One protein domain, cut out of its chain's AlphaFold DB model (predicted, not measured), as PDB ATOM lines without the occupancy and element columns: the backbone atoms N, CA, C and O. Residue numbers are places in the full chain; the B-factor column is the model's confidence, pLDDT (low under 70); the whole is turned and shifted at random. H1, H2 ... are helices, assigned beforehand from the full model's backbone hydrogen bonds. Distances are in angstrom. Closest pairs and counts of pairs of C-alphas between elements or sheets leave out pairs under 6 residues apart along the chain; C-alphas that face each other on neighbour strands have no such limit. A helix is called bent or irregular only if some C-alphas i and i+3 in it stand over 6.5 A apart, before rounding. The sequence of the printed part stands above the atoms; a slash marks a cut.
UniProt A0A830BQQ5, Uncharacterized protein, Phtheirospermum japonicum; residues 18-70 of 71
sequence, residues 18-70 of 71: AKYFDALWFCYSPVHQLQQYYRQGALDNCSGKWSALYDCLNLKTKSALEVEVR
ATOM      1  N   ALA A  18      36.461  -5.780 -20.043       87.56
ATOM      2  CA  ALA A  18      35.319  -5.727 -20.954       87.56
ATOM      3  C   ALA A  18      34.633  -7.094 -21.100       87.56
ATOM      4  O   ALA A  18      33.416  -7.167 -21.131       87.56
ATOM      5  N   LYS A  19      35.397  -8.195 -21.066       87.25
ATOM      6  CA  LYS A  19      34.841  -9.557 -21.134       87.25
ATOM      7  C   LYS A  19      33.941  -9.907 -19.944       87.25
ATOM      8  O   LYS A  19      32.939 -10.593 -20.127       87.25
ATOM      9  N   TYR A  20      34.279  -9.439 -18.743       88.75
ATOM     10  CA  TYR A  20      33.451  -9.647 -17.551       88.75
ATOM     11  C   TYR A  20      32.229  -8.728 -17.547       88.75
ATOM     12  O   TYR A  20      31.157  -9.140 -17.111       88.75
ATOM     13  N   PHE A  21      32.375  -7.518 -18.091       89.56
ATOM     14  CA  PHE A  21      31.270  -6.585 -18.277       89.56
ATOM     15  C   PHE A  21      30.247  -7.113 -19.292       89.56
ATOM     16  O   PHE A  21      29.067  -7.188 -18.965       89.56
ATOM     17  N   ASP A  22      30.697  -7.571 -20.465       87.81
ATOM     18  CA  ASP A  22      29.831  -8.186 -21.475       87.81
ATOM     19  C   ASP A  22      29.080  -9.382 -20.879       87.81
ATOM     20  O   ASP A  22      27.866  -9.492 -21.014       87.81
ATOM     21  N   ALA A  23      29.780 -10.262 -20.152       86.81
ATOM     22  CA  ALA A  23      29.167 -11.432 -19.522       86.81
ATOM     23  C   ALA A  23      28.093 -11.068 -18.481       86.81
ATOM     24  O   ALA A  23      27.081 -11.761 -18.376       86.81
ATOM     25  N   LEU A  24      28.302  -9.998 -17.713       87.75
ATOM     26  CA  LEU A  24      27.314  -9.475 -16.775       87.75
ATOM     27  C   LEU A  24      26.112  -8.865 -17.511       87.75
ATOM     28  O   LEU A  24      24.969  -9.141 -17.156       87.75
ATOM     29  N   TRP A  25      26.369  -8.073 -18.551       85.12
ATOM     30  CA  TRP A  25      25.336  -7.462 -19.381       85.12
ATOM     31  C   TRP A  25      24.446  -8.518 -20.044       85.12
ATOM     32  O   TRP A  25      23.223  -8.411 -20.012       85.12
ATOM     33  N   PHE A  26      25.044  -9.590 -20.572       83.94
ATOM     34  CA  PHE A  26      24.301 -10.732 -21.104       83.94
ATOM     35  C   PHE A  26      23.491 -11.463 -20.031       83.94
ATOM     36  O   PHE A  26      22.388 -11.913 -20.325       83.94
ATOM     37  N   CYS A  27      24.001 -11.559 -18.801       81.00
ATOM     38  CA  CYS A  27      23.289 -12.193 -17.692       81.00
ATOM     39  C   CYS A  27      21.999 -11.440 -17.317       81.00
ATOM     40  O   CYS A  27      20.981 -12.070 -17.051       81.00
ATOM     41  N   TYR A  28      22.015 -10.106 -17.383       77.12
ATOM     42  CA  TYR A  28      20.822  -9.268 -17.200       77.12
ATOM     43  C   TYR A  28      20.001  -9.061 -18.482       77.12
ATOM     44  O   TYR A  28      18.958  -8.407 -18.449       77.12
ATOM     45  N   SER A  29      20.459  -9.574 -19.626       78.62
ATOM     46  CA  SER A  29      19.762  -9.364 -20.890       78.62
ATOM     47  C   SER A  29      18.444 -10.158 -20.921       78.62
ATOM     48  O   SER A  29      18.451 -11.373 -20.676       78.62
ATOM     49  N   PRO A  30      17.310  -9.524 -21.293       62.62
ATOM     50  CA  PRO A  30      15.976 -10.125 -21.209       62.62
ATOM     51  C   PRO A  30      15.829 -11.436 -21.987       62.62
ATOM     52  O   PRO A  30      15.067 -12.310 -21.586       62.62
ATOM     53  N   VAL A  31      16.570 -11.600 -23.088       63.12
ATOM     54  CA  VAL A  31      16.431 -12.749 -23.997       63.12
ATOM     55  C   VAL A  31      16.867 -14.066 -23.336       63.12
ATOM     56  O   VAL A  31      16.269 -15.105 -23.610       63.12
ATOM     57  N   HIS A  32      17.842 -14.036 -22.417       56.94
ATOM     58  CA  HIS A  32      18.291 -15.230 -21.689       56.94
ATOM     59  C   HIS A  32      17.565 -15.430 -20.349       56.94
ATOM     60  O   HIS A  32      17.265 -16.571 -19.984       56.94
ATOM     61  N   GLN A  33      17.229 -14.345 -19.638       54.69
ATOM     62  CA  GLN A  33      16.498 -14.416 -18.367       54.69
ATOM     63  C   GLN A  33      15.060 -14.920 -18.538       54.69
ATOM     64  O   GLN A  33      14.593 -15.684 -17.697       54.69
ATOM     65  N   LEU A  34      14.367 -14.583 -19.636       63.94
ATOM     66  CA  LEU A  34      12.977 -15.019 -19.826       63.94
ATOM     67  C   LEU A  34      12.850 -16.536 -20.030       63.94
ATOM     68  O   LEU A  34      11.909 -17.144 -19.523       63.94
ATOM     69  N   GLN A  35      13.803 -17.161 -20.735       62.31
ATOM     70  CA  GLN A  35      13.805 -18.613 -20.957       62.31
ATOM     71  C   GLN A  35      14.032 -19.403 -19.663       62.31
ATOM     72  O   GLN A  35      13.372 -20.420 -19.449       62.31
ATOM     73  N   GLN A  36      14.952 -18.953 -18.804       58.97
ATOM     74  CA  GLN A  36      15.216 -19.621 -17.524       58.97
ATOM     75  C   GLN A  36      14.124 -19.315 -16.498       58.97
ATOM     76  O   GLN A  36      13.692 -20.220 -15.790       58.97
ATOM     77  N   TYR A  37      13.591 -18.092 -16.474       60.47
ATOM     78  CA  TYR A  37      12.468 -17.726 -15.610       60.47
ATOM     79  C   TYR A  37      11.228 -18.589 -15.881       60.47
ATOM     80  O   TYR A  37      10.640 -19.121 -14.944       60.47
ATOM     81  N   TYR A  38      10.888 -18.835 -17.152       59.97
ATOM     82  CA  TYR A  38       9.770 -19.720 -17.509       59.97
ATOM     83  C   TYR A  38       9.984 -21.194 -17.119       59.97
ATOM     84  O   TYR A  38       9.008 -21.932 -17.002       59.97
ATOM     85  N   ARG A  39      11.233 -21.647 -16.930       68.62
ATOM     86  CA  ARG A  39      11.553 -23.051 -16.596       68.62
ATOM     87  C   ARG A  39      11.869 -23.295 -15.122       68.62
ATOM     88  O   ARG A  39      11.543 -24.361 -14.616       68.62
ATOM     89  N   GLN A  40      12.563 -22.375 -14.461       68.44
ATOM     90  CA  GLN A  40      13.030 -22.508 -13.076       68.44
ATOM     91  C   GLN A  40      12.318 -21.554 -12.106       68.44
ATOM     92  O   GLN A  40      12.435 -21.745 -10.900       68.44
ATOM     93  N   GLY A  41      11.596 -20.534 -12.591       62.97
ATOM     94  CA  GLY A  41      10.913 -19.551 -11.738       62.97
ATOM     95  C   GLY A  41      11.849 -18.627 -10.949       62.97
ATOM     96  O   GLY A  41      11.391 -17.908 -10.066       62.97
ATOM     97  N   ALA A  42      13.152 -18.637 -11.247       61.50
ATOM     98  CA  ALA A  42      14.165 -17.853 -10.550       61.50
ATOM     99  C   ALA A  42      14.850 -16.876 -11.511       61.50
ATOM    100  O   ALA A  42      15.268 -17.251 -12.607       61.50
ATOM    101  N   LEU A  43      14.967 -15.619 -11.085       63.16
ATOM    102  CA  LEU A  43      15.856 -14.648 -11.710       63.16
ATOM    103  C   LEU A  43      17.276 -14.947 -11.233       63.16
ATOM    104  O   LEU A  43      17.548 -14.954 -10.034       63.16
ATOM    105  N   ASP A  44      18.172 -15.228 -12.172       68.06
ATOM    106  CA  ASP A  44      19.586 -15.373 -11.854       68.06
ATOM    107  C   ASP A  44      20.123 -14.007 -11.395       68.06
ATOM    108  O   ASP A  44      19.958 -13.002 -12.093       68.06
ATOM    109  N   ASN A  45      20.735 -13.941 -10.207       70.88
ATOM    110  CA  ASN A  45      21.152 -12.669  -9.597       70.88
ATOM    111  C   ASN A  45      22.497 -12.156 -10.136       70.88
ATOM    112  O   ASN A  45      23.011 -11.149  -9.651       70.88
ATOM    113  N   CYS A  46      23.108 -12.878 -11.082       84.31
ATOM    114  CA  CYS A  46      24.368 -12.535 -11.746       84.31
ATOM    115  C   CYS A  46      25.555 -12.227 -10.801       84.31
ATOM    116  O   CYS A  46      26.578 -11.693 -11.237       84.31
ATOM    117  N   SER A  47      25.464 -12.602  -9.521       84.75
ATOM    118  CA  SER A  47      26.397 -12.203  -8.458       84.75
ATOM    119  C   SER A  47      27.830 -12.681  -8.704       84.75
ATOM    120  O   SER A  47      28.776 -11.928  -8.485       84.75
ATOM    121  N   GLY A  48      28.009 -13.887  -9.252       85.38
ATOM    122  CA  GLY A  48      29.330 -14.406  -9.627       85.38
ATOM    123  C   GLY A  48      29.960 -13.703 -10.840       85.38
ATOM    124  O   GLY A  48      31.182 -13.624 -10.951       85.38
ATOM    125  N   LYS A  49      29.151 -13.159 -11.760       87.44
ATOM    126  CA  LYS A  49      29.663 -12.322 -12.863       87.44
ATOM    127  C   LYS A  49      30.043 -10.934 -12.352       87.44
ATOM    128  O   LYS A  49      31.044 -10.377 -12.801       87.44
ATOM    129  N   TRP A  50      29.289 -10.418 -11.381       88.94
ATOM    130  CA  TRP A  50      29.592  -9.160 -10.704       88.94
ATOM    131  C   TRP A  50      30.911  -9.228  -9.929       88.94
ATOM    132  O   TRP A  50      31.754  -8.349 -10.098       88.94
ATOM    133  N   SER A  51      31.141 -10.297  -9.155       90.06
ATOM    134  CA  SER A  51      32.399 -10.474  -8.417       90.06
ATOM    135  C   SER A  51      33.606 -10.538  -9.357       90.06
ATOM    136  O   SER A  51      34.578  -9.822  -9.149       90.06
ATOM    137  N   ALA A  52      33.510 -11.288 -10.459       89.19
ATOM    138  CA  ALA A  52      34.590 -11.393 -11.442       89.19
ATOM    139  C   ALA A  52      34.920 -10.050 -12.127       89.19
ATOM    140  O   ALA A  52      36.088  -9.740 -12.381       89.19
ATOM    141  N   LEU A  53      33.902  -9.227 -12.411       90.81
ATOM    142  CA  LEU A  53      34.103  -7.872 -12.924       90.81
ATOM    143  C   LEU A  53      34.792  -6.982 -11.880       90.81
ATOM    144  O   LEU A  53      35.744  -6.272 -12.216       90.81
ATOM    145  N   TYR A  54      34.338  -7.044 -10.630       90.88
ATOM    146  CA  TYR A  54      34.888  -6.261  -9.526       90.88
ATOM    147  C   TYR A  54      36.356  -6.614  -9.246       90.88
ATOM    148  O   TYR A  54      37.196  -5.723  -9.118       90.88
ATOM    149  N   ASP A  55      36.696  -7.902  -9.253       91.44
ATOM    150  CA  ASP A  55      38.068  -8.386  -9.084       91.44
ATOM    151  C   ASP A  55      38.984  -7.882 -10.203       91.44
ATOM    152  O   ASP A  55      40.080  -7.375  -9.945       91.44
ATOM    153  N   CYS A  56      38.517  -7.937 -11.455       89.94
ATOM    154  CA  CYS A  56      39.274  -7.417 -12.589       89.94
ATOM    155  C   CYS A  56      39.521  -5.904 -12.473       89.94
ATOM    156  O   CYS A  56      40.640  -5.437 -12.716       89.94
ATOM    157  N   LEU A  57      38.501  -5.134 -12.083       89.31
ATOM    158  CA  LEU A  57      38.627  -3.688 -11.899       89.31
ATOM    159  C   LEU A  57      39.584  -3.349 -10.755       89.31
ATOM    160  O   LEU A  57      40.451  -2.499 -10.938       89.31
ATOM    161  N   ASN A  58      39.511  -4.055  -9.627       88.31
ATOM    162  CA  ASN A  58      40.440  -3.865  -8.514       88.31
ATOM    163  C   ASN A  58      41.894  -4.121  -8.918       88.31
ATOM    164  O   ASN A  58      42.777  -3.333  -8.573       88.31
ATOM    165  N   LEU A  59      42.154  -5.194  -9.670       86.12
ATOM    166  CA  LEU A  59      43.495  -5.485 -10.182       86.12
ATOM    167  C   LEU A  59      43.978  -4.392 -11.145       86.12
ATOM    168  O   LEU A  59      45.130  -3.961 -11.064       86.12
ATOM    169  N   LYS A  60      43.092  -3.887 -12.011       83.38
ATOM    170  CA  LYS A  60      43.409  -2.799 -12.943       83.38
ATOM    171  C   LYS A  60      43.708  -1.483 -12.211       83.38
ATOM    172  O   LYS A  60      44.705  -0.841 -12.536       83.38
ATOM    173  N   THR A  61      42.917  -1.109 -11.207       83.44
ATOM    174  CA  THR A  61      43.123   0.115 -10.412       83.44
ATOM    175  C   THR A  61      44.418   0.049  -9.609       83.44
ATOM    176  O   THR A  61      45.203   0.991  -9.653       83.44
ATOM    177  N   LYS A  62      44.714  -1.084  -8.955       79.31
ATOM    178  CA  LYS A  62      45.993  -1.281  -8.248       79.31
ATOM    179  C   LYS A  62      47.190  -1.128  -9.185       79.31
ATOM    180  O   LYS A  62      48.136  -0.423  -8.851       79.31
ATOM    181  N   SER A  63      47.111  -1.713 -10.384       72.62
ATOM    182  CA  SER A  63      48.165  -1.569 -11.394       72.62
ATOM    183  C   SER A  63      48.327  -0.131 -11.905       72.62
ATOM    184  O   SER A  63      49.422   0.240 -12.307       72.62
ATOM    185  N   ALA A  64      47.266   0.686 -11.889       70.69
ATOM    186  CA  ALA A  64      47.341   2.100 -12.252       70.69
ATOM    187  C   ALA A  64      47.994   2.937 -11.137       70.69
ATOM    188  O   ALA A  64      48.871   3.745 -11.429       70.69
ATOM    189  N   LEU A  65      47.645   2.682  -9.872       73.44
ATOM    190  CA  LEU A  65      48.248   3.351  -8.710       73.44
ATOM    191  C   LEU A  65      49.753   3.062  -8.591       73.44
ATOM    192  O   LEU A  65      50.543   3.965  -8.345       73.44
ATOM    193  N   GLU A  66      50.182   1.821  -8.832       71.44
ATOM    194  CA  GLU A  66      51.610   1.455  -8.844       71.44
ATOM    195  C   GLU A  66      52.414   2.118  -9.975       71.44
ATOM    196  O   GLU A  66      53.646   2.120  -9.945       71.44
ATOM    197  N   VAL A  67      51.732   2.614 -11.009       66.62
ATOM    198  CA  VAL A  67      52.346   3.362 -12.112       66.62
ATOM    199  C   VAL A  67      52.440   4.841 -11.762       66.62
ATOM    200  O   VAL A  67      53.446   5.456 -12.093       66.62
ATOM    201  N   GLU A  68      51.444   5.389 -11.066       67.12
ATOM    202  CA  GLU A  68      51.452   6.770 -10.572       67.12
ATOM    203  C   GLU A  68      52.501   6.989  -9.469       67.12
ATOM    204  O   GLU A  68      53.211   7.981  -9.502       67.12
ATOM    205  N   VAL A  69      52.687   6.028  -8.555       67.25
ATOM    206  CA  VAL A  69      53.710   6.104  -7.486       67.25
ATOM    207  C   VAL A  69      55.153   6.000  -8.017       67.25
ATOM    208  O   VAL A  69      56.099   6.340  -7.311       67.25
ATOM    209  N   ARG A  70      55.351   5.503  -9.245       53.47
ATOM    210  CA  ARG A  70      56.678   5.360  -9.877       53.47
ATOM    211  C   ARG A  70      57.082   6.565 -10.750       53.47
ATOM    212  O   ARG A  70      58.128   6.481 -11.395       53.47
TER     213      ARG A  70
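What this domain is: This is residues 18 to 70 of the 71 residues of an uncharacterized protein of Phtheirospermum japonicum (UniProt A0A830BQQ5). The model is a long, narrow hook: H1 and the first half of the long helix H3 lie side by side and run opposite ways, while H2 and the link after it make the bend at one end. Residues 58 to 70, of which 58 to 68 belong to H3, stick out at the other end. The printed part has 53 residues with three named helices, in the order H1, H2, H3, and no named strand; the class is all helix. It is extended, with a radius of gyration of the C-alphas of 15.7 A, and a rod in outline, spanning 54 by 14 by 9 A.

Where its parts are: The printed part begins with H1, residues 18 to 27, whose first C-alpha, that of Ala 18, is at (35.319, -5.727, -20.954). H1 measures 14.0 A from first to last C-alpha. H2, residues 30 to 40, measures 15.1 A and ends with C-alpha 40 at (13.030, -22.508, -13.076). H3, residues 47 to 68, is the longest helix, with 22 residues and 31.5 A from first to last C-alpha. It ends with C-alpha 68 at (51.452, 6.770, -10.572). No helix is bent or irregular.

How they stand to each other: H3 touches H1 with residues 49 to 56 alone. Their closest C-alphas, those of Tyr 20 and Leu 53, are 5.0 A apart. H1 and H3 run opposite ways at a shallow tilt of 20 degrees. H1 and H2 are close but not clearly touching; their closest C-alphas, those of Cys 27 and Gln 33, are 7.2 A apart. These two run the same way at a steep tilt of 51 degrees. H2 and H3 are apart, and H2 touches no helix. In H1 every O i to N i+4 pair is within hydrogen-bond range, in H2 4 of 7 and in H3 17 of 18.

The domain as a whole: The two C-alphas farthest apart, those of Arg 39 and Arg 70, are 53.7 A from each other. Without residues 58 to 70, which stand free, the body of 40 residues spans 33 by 15 by 8 A. The printed part has no cut. The link from H1 to H2, with 2 residues between them, is tight, and the link from H2 to H3, with 6 residues, is short. The mean pLDDT of the printed part is 76.5; residues 30 to 44 and 67 to 70 are under 70.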